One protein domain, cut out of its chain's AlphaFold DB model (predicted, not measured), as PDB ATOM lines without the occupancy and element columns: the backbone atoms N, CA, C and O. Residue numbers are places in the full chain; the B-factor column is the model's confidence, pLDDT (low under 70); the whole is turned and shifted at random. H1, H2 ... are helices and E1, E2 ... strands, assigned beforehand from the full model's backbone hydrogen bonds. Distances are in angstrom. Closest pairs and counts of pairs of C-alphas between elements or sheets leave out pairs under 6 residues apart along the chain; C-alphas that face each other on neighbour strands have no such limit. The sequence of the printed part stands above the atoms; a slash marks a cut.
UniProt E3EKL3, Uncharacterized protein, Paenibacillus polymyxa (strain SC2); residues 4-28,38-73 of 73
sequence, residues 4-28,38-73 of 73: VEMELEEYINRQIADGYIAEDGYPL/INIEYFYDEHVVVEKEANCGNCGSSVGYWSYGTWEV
ATOM      1  N   VAL A   4     -17.424  25.150 -27.874       83.00
ATOM      2  CA  VAL A   4     -16.280  24.671 -27.082       83.00
ATOM      3  C   VAL A   4     -16.719  23.957 -25.800       83.00
ATOM      4  O   VAL A   4     -16.151  22.933 -25.433       83.00
ATOM      5  N   GLU A   5     -17.745  24.472 -25.118       82.50
ATOM      6  CA  GLU A   5     -18.275  23.838 -23.900       82.50
ATOM      7  C   GLU A   5     -18.875  22.456 -24.200       82.50
ATOM      8  O   GLU A   5     -18.715  21.538 -23.399       82.50
ATOM      9  N   MET A   6     -19.509  22.290 -25.367       82.38
ATOM     10  CA  MET A   6     -20.065  20.999 -25.791       82.38
ATOM     11  C   MET A   6     -18.972  19.967 -26.094       82.38
ATOM     12  O   MET A   6     -19.107  18.808 -25.706       82.38
ATOM     13  N   GLU A   7     -17.880  20.375 -26.747       88.81
ATOM     14  CA  GLU A   7     -16.750  19.480 -27.033       88.81
ATOM     15  C   GLU A   7     -16.046  19.011 -25.751       88.81
ATOM     16  O   GLU A   7     -15.663  17.843 -25.642       88.81
ATOM     17  N   LEU A   8     -15.915  19.899 -24.760       88.38
ATOM     18  CA  LEU A   8     -15.306  19.566 -23.474       88.38
ATOM     19  C   LEU A   8     -16.169  18.585 -22.667       88.38
ATOM     20  O   LEU A   8     -15.649  17.607 -22.129       88.38
ATOM     21  N   GLU A   9     -17.481  18.812 -22.604       90.25
ATOM     22  CA  GLU A   9     -18.409  17.914 -21.910       90.25
ATOM     23  C   GLU A   9     -18.435  16.522 -22.561       90.25
ATOM     24  O   GLU A   9     -18.409  15.502 -21.869       90.25
ATOM     25  N   GLU A  10     -18.424  16.454 -23.894       93.31
ATOM     26  CA  GLU A  10     -18.341  15.179 -24.605       93.31
ATOM     27  C   GLU A  10     -17.017  14.452 -24.320       93.31
ATOM     28  O   GLU A  10     -17.019  13.240 -24.089       93.31
ATOM     29  N   TYR A  11     -15.895  15.177 -24.286       91.88
ATOM     30  CA  TYR A  11     -14.594  14.611 -23.934       91.88
ATOM     31  C   TYR A  11     -14.596  14.002 -22.525       91.88
ATOM     32  O   TYR A  11     -14.234  12.834 -22.368       91.88
ATOM     33  N   ILE A  12     -15.064  14.748 -21.520       92.06
ATOM     34  CA  ILE A  12     -15.131  14.283 -20.126       92.06
ATOM     35  C   ILE A  12     -16.025  13.043 -20.012       92.06
ATOM     36  O   ILE A  12     -15.628  12.043 -19.415       92.06
ATOM     37  N   ASN A  13     -17.195  13.059 -20.656       95.19
ATOM     38  CA  ASN A  13     -18.113  11.921 -20.644       95.19
ATOM     39  C   ASN A  13     -17.492  10.654 -21.249       95.19
ATOM     40  O   ASN A  13     -17.717   9.556 -20.736       95.19
ATOM     41  N   ARG A  14     -16.674  10.783 -22.302       95.56
ATOM     42  CA  ARG A  14     -15.922   9.646 -22.855       95.56
ATOM     43  C   ARG A  14     -14.872   9.133 -21.869       95.56
ATOM     44  O   ARG A  14     -14.788   7.927 -21.672       95.56
ATOM     45  N   GLN A  15     -14.130  10.019 -21.202       95.25
ATOM     46  CA  GLN A  15     -13.137   9.615 -20.194       95.25
ATOM     47  C   GLN A  15     -13.777   8.867 -19.013       95.25
ATOM     48  O   GLN A  15     -13.205   7.886 -18.530       95.25
ATOM     49  N   ILE A  16     -14.973   9.285 -18.583       96.19
ATOM     50  CA  ILE A  16     -15.760   8.577 -17.562       96.19
ATOM     51  C   ILE A  16     -16.205   7.206 -18.084       96.19
ATOM     52  O   ILE A  16     -15.992   6.191 -17.421       96.19
ATOM     53  N   ALA A  17     -16.788   7.154 -19.287       96.88
ATOM     54  CA  ALA A  17     -17.286   5.912 -19.884       96.88
ATOM     55  C   ALA A  17     -16.175   4.867 -20.100       96.88
ATOM     56  O   ALA A  17     -16.384   3.678 -19.854       96.88
ATOM     57  N   ASP A  18     -14.985   5.317 -20.495       95.69
ATOM     58  CA  ASP A  18     -13.804   4.474 -20.699       95.69
ATOM     59  C   ASP A  18     -13.077   4.124 -19.380       95.69
ATOM     60  O   ASP A  18     -12.109   3.350 -19.370       95.69
ATOM     61  N   GLY A  19     -13.544   4.673 -18.251       96.31
ATOM     62  CA  GLY A  19     -13.036   4.400 -16.908       96.31
ATOM     63  C   GLY A  19     -11.667   5.016 -16.615       96.31
ATOM     64  O   GLY A  19     -10.920   4.470 -15.800       96.31
ATOM     65  N   TYR A  20     -11.308   6.110 -17.296       95.94
ATOM     66  CA  TYR A  20     -10.095   6.878 -16.995       95.94
ATOM     67  C   TYR A  20     -10.269   7.780 -15.778       95.94
ATOM     68  O   TYR A  20      -9.339   7.897 -14.980       95.94
ATOM     69  N   ILE A  21     -11.457   8.355 -15.603       96.56
ATOM     70  CA  ILE A  21     -11.804   9.227 -14.477       96.56
ATOM     71  C   ILE A  21     -13.170   8.837 -13.897       96.56
ATOM     72  O   ILE A  21     -13.983   8.212 -14.578       96.56
ATOM     73  N   ALA A  22     -13.417   9.173 -12.636       95.50
ATOM     74  CA  ALA A  22     -14.732   9.066 -12.009       95.50
ATOM     75  C   ALA A  22     -15.605  10.299 -12.323       95.50
ATOM     76  O   ALA A  22     -15.130  11.284 -12.886       95.50
ATOM     77  N   GLU A  23     -16.883  10.262 -11.936       93.56
ATOM     78  CA  GLU A  23     -17.824  11.377 -12.148       93.56
ATOM     79  C   GLU A  23     -17.414  12.672 -11.423       93.56
ATOM     80  O   GLU A  23     -17.780  13.759 -11.856       93.56
ATOM     81  N   ASP A  24     -16.637  12.573 -10.341       91.31
ATOM     82  CA  ASP A  24     -16.066  13.713  -9.612       91.31
ATOM     83  C   ASP A  24     -14.710  14.181 -10.181       91.31
ATOM     84  O   ASP A  24     -14.047  15.033  -9.585       91.31
ATOM     85  N   GLY A  25     -14.285  13.611 -11.314       91.62
ATOM     86  CA  GLY A  25     -13.006  13.883 -11.966       91.62
ATOM     87  C   GLY A  25     -11.815  13.139 -11.354       91.62
ATOM     88  O   GLY A  25     -10.697  13.297 -11.839       91.62
ATOM     89  N   TYR A  26     -12.017  12.305 -10.324       94.00
ATOM     90  CA  TYR A  26     -10.921  11.557  -9.709       94.00
ATOM     91  C   TYR A  26     -10.254  10.607 -10.725       94.00
ATOM     92  O   TYR A  26     -10.951   9.803 -11.355       94.00
ATOM     93  N   PRO A  27      -8.916  10.627 -10.873       95.31
ATOM     94  CA  PRO A  27      -8.220   9.792 -11.844       95.31
ATOM     95  C   PRO A  27      -8.181   8.320 -11.418       95.31
ATOM     96  O   PRO A  27      -7.652   7.960 -10.365       95.31
ATOM     97  N   LEU A  28      -8.712   7.446 -12.272       96.12
ATOM     98  CA  LEU A  28      -8.789   5.995 -12.060       96.12
ATOM     99  C   LEU A  28      -7.747   5.221 -12.876       96.12
ATOM    100  O   LEU A  28      -7.322   4.133 -12.478       96.12
ATOM    101  N   ILE A  38      -2.015   4.635  -9.717       96.56
ATOM    102  CA  ILE A  38      -2.098   6.084  -9.525       96.56
ATOM    103  C   ILE A  38      -1.532   6.417  -8.146       96.56
ATOM    104  O   ILE A  38      -2.023   5.928  -7.128       96.56
ATOM    105  N   ASN A  39      -0.501   7.253  -8.128       96.88
ATOM    106  CA  ASN A  39       0.119   7.788  -6.927       96.88
ATOM    107  C   ASN A  39      -0.410   9.201  -6.692       96.88
ATOM    108  O   ASN A  39      -0.425  10.010  -7.619       96.88
ATOM    109  N   ILE A  40      -0.835   9.488  -5.462       95.75
ATOM    110  CA  ILE A  40      -1.355  10.802  -5.079       95.75
ATOM    111  C   ILE A  40      -0.427  11.424  -4.046       95.75
ATOM    112  O   ILE A  40      -0.229  10.865  -2.964       95.75
ATOM    113  N   GLU A  41       0.097  12.596  -4.381       95.56
ATOM    114  CA  GLU A  41       0.813  13.469  -3.460       95.56
ATOM    115  C   GLU A  41      -0.155  14.502  -2.883       95.56
ATOM    116  O   GLU A  41      -1.041  14.995  -3.580       95.56
ATOM    117  N   TYR A  42      -0.021  14.793  -1.590       94.12
ATOM    118  CA  TYR A  42      -0.923  15.672  -0.851       94.12
ATOM    119  C   TYR A  42      -0.160  16.894  -0.356       94.12
ATOM    120  O   TYR A  42       0.856  16.755   0.331       94.12
ATOM    121  N   PHE A  43      -0.699  18.076  -0.632       92.62
ATOM    122  CA  PHE A  43      -0.149  19.346  -0.178       92.62
ATOM    123  C   PHE A  43      -1.069  19.939   0.883       92.62
ATOM    124  O   PHE A  43      -2.293  19.982   0.724       92.62
ATOM    125  N   TYR A  44      -0.466  20.367   1.991       91.62
ATOM    126  CA  TYR A  44      -1.183  20.820   3.176       91.62
ATOM    127  C   TYR A  44      -0.852  22.274   3.500       91.62
ATOM    128  O   TYR A  44       0.321  22.642   3.530       91.62
ATOM    129  N   ASP A  45      -1.879  23.046   3.845       90.56
ATOM    130  CA  ASP A  45      -1.760  24.353   4.492       90.56
ATOM    131  C   ASP A  45      -2.447  24.293   5.858       90.56
ATOM    132  O   ASP A  45      -3.587  23.845   5.969       90.56
ATOM    133  N   GLU A  46      -1.728  24.647   6.922       89.62
ATOM    134  CA  GLU A  46      -2.210  24.593   8.314       89.62
ATOM    135  C   GLU A  46      -2.978  23.302   8.710       89.62
ATOM    136  O   GLU A  46      -3.882  23.340   9.543       89.62
ATOM    137  N   HIS A  47      -2.562  22.134   8.194       88.31
ATOM    138  CA  HIS A  47      -3.183  20.797   8.370       88.31
ATOM    139  C   HIS A  47      -4.421  20.499   7.506       88.31
ATOM    140  O   HIS A  47      -5.012  19.423   7.632       88.31
ATOM    141  N   VAL A  48      -4.798  21.395   6.599       87.56
ATOM    142  CA  VAL A  48      -5.858  21.187   5.609       87.56
ATOM    143  C   VAL A  48      -5.227  20.797   4.278       87.56
ATOM    144  O   VAL A  48      -4.267  21.426   3.848       87.56
ATOM    145  N   VAL A  49      -5.758  19.765   3.610       87.94
ATOM    146  CA  VAL A  49      -5.343  19.443   2.236       87.94
ATOM    147  C   VAL A  49      -5.839  20.555   1.321       87.94
ATOM    148  O   VAL A  49      -7.049  20.725   1.169       87.94
ATOM    149  N   VAL A  50      -4.911  21.289   0.718       92.00
ATOM    150  CA  VAL A  50      -5.219  22.366  -0.232       92.00
ATOM    151  C   VAL A  50      -5.150  21.873  -1.666       92.00
ATOM    152  O   VAL A  50      -5.993  22.246  -2.482       92.00
ATOM    153  N   GLU A  51      -4.205  20.977  -1.946       94.75
ATOM    154  CA  GLU A  51      -3.930  20.487  -3.291       94.75
ATOM    155  C   GLU A  51      -3.573  18.996  -3.257       94.75
ATOM    156  O   GLU A  51      -3.105  18.461  -2.241       94.75
ATOM    157  N   LYS A  52      -3.821  18.307  -4.372       95.44
ATOM    158  CA  LYS A  52      -3.345  16.942  -4.606       95.44
ATOM    159  C   LYS A  52      -2.833  16.829  -6.030       95.44
ATOM    160  O   LYS A  52      -3.510  17.255  -6.961       95.44
ATOM    161  N   GLU A  53      -1.698  16.179  -6.206       95.88
ATOM    162  CA  GLU A  53      -1.177  15.835  -7.527       95.88
ATOM    163  C   GLU A  53      -1.309  14.332  -7.742       95.88
ATOM    164  O   GLU A  53      -0.827  13.538  -6.932       95.88
ATOM    165  N   ALA A  54      -1.973  13.934  -8.826       96.31
ATOM    166  CA  ALA A  54      -2.090  12.542  -9.223       96.31
ATOM    167  C   ALA A  54      -1.146  12.253 -10.393       96.31
ATOM    168  O   ALA A  54      -1.249  12.846 -11.469       96.31
ATOM    169  N   ASN A  55      -0.251  11.292 -10.190       97.12
ATOM    170  CA  ASN A  55       0.719  10.843 -11.180       97.12
ATOM    171  C   ASN A  55       0.579   9.335 -11.404       97.12
ATOM    172  O   ASN A  55       0.310   8.569 -10.478       97.12
ATOM    173  N   CYS A  56       0.785   8.872 -12.633       97.62
ATOM    174  CA  CYS A  56       0.811   7.444 -12.917       97.62
ATOM    175  C   CYS A  56       2.052   6.798 -12.289       97.62
ATOM    176  O   CYS A  56       3.177   7.180 -12.602       97.62
ATOM    177  N   GLY A  57       1.866   5.759 -11.474       95.75
ATOM    178  CA  GLY A  57       2.971   5.019 -10.860       95.75
ATOM    179  C   GLY A  57       3.826   4.221 -11.846       95.75
ATOM    180  O   GLY A  57       4.965   3.896 -11.531       95.75
ATOM    181  N   ASN A  58       3.321   3.963 -13.058       97.00
ATOM    182  CA  ASN A  58       4.061   3.231 -14.087       97.00
ATOM    183  C   ASN A  58       4.876   4.160 -15.005       97.00
ATOM    184  O   ASN A  58       6.083   3.989 -15.150       97.00
ATOM    185  N   CYS A  59       4.233   5.149 -15.639       96.31
ATOM    186  CA  CYS A  59       4.901   6.020 -16.617       96.31
ATOM    187  C   CYS A  59       5.310   7.394 -16.069       96.31
ATOM    188  O   CYS A  59       5.986   8.140 -16.772       96.31
ATOM    189  N   GLY A  60       4.897   7.746 -14.848       94.94
ATOM    190  CA  GLY A  60       5.216   9.027 -14.212       94.94
ATOM    191  C   GLY A  60       4.463  10.236 -14.774       94.94
ATOM    192  O   GLY A  60       4.700  11.349 -14.320       94.94
ATOM    193  N   SER A  61       3.573  10.054 -15.754       95.62
ATOM    194  CA  SER A  61       2.768  11.151 -16.301       95.62
ATOM    195  C   SER A  61       1.794  11.687 -15.256       95.62
ATOM    196  O   SER A  61       1.169  10.892 -14.549       95.62
ATOM    197  N   SER A  62       1.603  13.006 -15.224       95.06
ATOM    198  CA  SER A  62       0.490  13.615 -14.493       95.06
ATOM    199  C   SER A  62      -0.832  13.192 -15.130       95.06
ATOM    200  O   SER A  62      -0.949  13.128 -16.354       95.06
ATOM    201  N   VAL A  63      -1.792  12.823 -14.290       95.25
ATOM    202  CA  VAL A  63      -3.105  12.295 -14.694       95.25
ATOM    203  C   VAL A  63      -4.253  13.019 -14.006       95.25
ATOM    204  O   VAL A  63      -5.397  12.626 -14.191       95.25
ATOM    205  N   GLY A  64      -3.958  14.032 -13.197       94.38
ATOM    206  CA  GLY A  64      -4.961  14.862 -12.555       94.38
ATOM    207  C   GLY A  64      -4.359  15.764 -11.490       94.38
ATOM    208  O   GLY A  64      -3.363  15.428 -10.843       94.38
ATOM    209  N   TYR A  65      -4.999  16.904 -11.293       95.19
ATOM    210  CA  TYR A  65      -4.679  17.860 -10.250       95.19
ATOM    211  C   TYR A  65      -5.942  18.169  -9.461       95.19
ATOM    212  O   TYR A  65      -6.993  18.391 -10.041       95.19
ATOM    213  N   TRP A  66      -5.875  18.163  -8.139       95.06
ATOM    214  CA  TRP A  66      -6.988  18.574  -7.297       95.06
ATOM    215  C   TRP A  66      -6.615  19.857  -6.586       95.06
ATOM    216  O   TRP A  66      -5.565  19.908  -5.949       95.06
ATOM    217  N   SER A  67      -7.497  20.849  -6.604       92.50
ATOM    218  CA  SER A  67      -7.356  22.031  -5.758       92.50
ATOM    219  C   SER A  67      -8.708  22.455  -5.200       92.50
ATOM    220  O   SER A  67      -9.733  22.389  -5.879       92.50
ATOM    221  N   TYR A  68      -8.721  22.845  -3.924       86.12
ATOM    222  CA  TYR A  68      -9.872  23.476  -3.264       86.12
ATOM    223  C   TYR A  68     -11.241  22.785  -3.464       86.12
ATOM    224  O   TYR A  68     -12.277  23.447  -3.441       86.12
ATOM    225  N   GLY A  69     -11.276  21.457  -3.620       86.00
ATOM    226  CA  GLY A  69     -12.526  20.699  -3.775       86.00
ATOM    227  C   GLY A  69     -12.716  20.012  -5.122       86.00
ATOM    228  O   GLY A  69     -13.494  19.062  -5.175       86.00
ATOM    229  N   THR A  70     -11.981  20.404  -6.163       88.06
ATOM    230  CA  THR A  70     -12.269  19.986  -7.544       88.06
ATOM    231  C   THR A  70     -11.054  19.352  -8.209       88.06
ATOM    232  O   THR A  70      -9.935  19.821  -8.014       88.06
ATOM    233  N   TRP A  71     -11.282  18.292  -8.991       89.19
ATOM    234  CA  TRP A  71     -10.280  17.702  -9.878       89.19
ATOM    235  C   TRP A  71     -10.275  18.387 -11.250       89.19
ATOM    236  O   TRP A  71     -11.324  18.644 -11.835       89.19
ATOM    237  N   GLU A  72      -9.077  18.623 -11.763       86.56
ATOM    238  CA  GLU A  72      -8.744  19.092 -13.101       86.56
ATOM    239  C   GLU A  72      -7.983  17.963 -13.808       86.56
ATOM    240  O   GLU A  72      -6.980  17.458 -13.290       86.56
ATOM    241  N   VAL A  73      -8.497  17.531 -14.960       80.88
ATOM    242  CA  VAL A  73      -8.055  16.349 -15.720       80.88
ATOM    243  C   VAL A  73      -8.089  16.602 -17.217       80.88
ATOM    244  O   VAL A  73      -8.947  17.396 -17.665       80.88
TER     245      VAL A  73
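What this domain is: This is residues 4 to 28 and 38 to 73 of the 73 residues of an uncharacterized protein of Paenibacillus polymyxa (strain SC2) (UniProt E3EKL3). A helix, H1, is set off from a twisted wall of four antiparallel strands, with the unnamed residues 18 to 28 between them; its residues 4 to 11 stick out. The strands fold back and forth as a meander, each the antiparallel neighbour of the one before, in the order E1, E2, E3, E4. The printed part has 61 residues with one named helix followed by four named strands, class mixed. It is only just loose, close to compact, with a radius of gyration of the C-alphas of 12.8 A and spans of 38 by 27 by 17 A.

How they stand to each other: H1, residues 4 to 17, is not on the sheet, with 0 pairs of C-alphas within 10 A; every O i to N i+4 pair in it is within hydrogen-bond range. E1, residues 38 to 45, and E2, residues 48 to 56, form a hairpin at 158 degrees, with N 41 and O 53 at 2.9 A. E2 bends by 50 degrees at residue 51. E2 and E3, residues 62 to 67, form a hairpin at 170 degrees, with N 52 and O 66 at 2.8 A. E3 and E4, residues 70 to 72, form a hairpin at 150 degrees, with N 72 and O 65 at 2.7 A. The edge strands E1 and E4 are apart. The sheet is only just strongly twisted, its C-alphas up to 4.2 A off the best plane.

Where its parts are: H1 begins at C-alpha 4 (-16.280, 24.671, -27.082) and is 20.1 A long. E1 begins at C-alpha 38 (-2.098, 6.084, -9.525) and measures 23.0 A, E2 24.0 A, E3 14.4 A. E4, 6.6 A, ends at C-alpha 72 (-8.744, 19.092, -13.101).

The domain as a whole: The C-alphas farthest apart, Met 6 and Glu 46, are 38.7 A apart. Residues 29 to 37 are not printed; C-alphas 28 and 38 are 7.2 A apart across the cut, which falls in the link from H1 to E1. The links E1 to E2, E2 to E3 and E3 to E4 are tight. Mean pLDDT of the printed part is 92.7, and no printed residue is under 70.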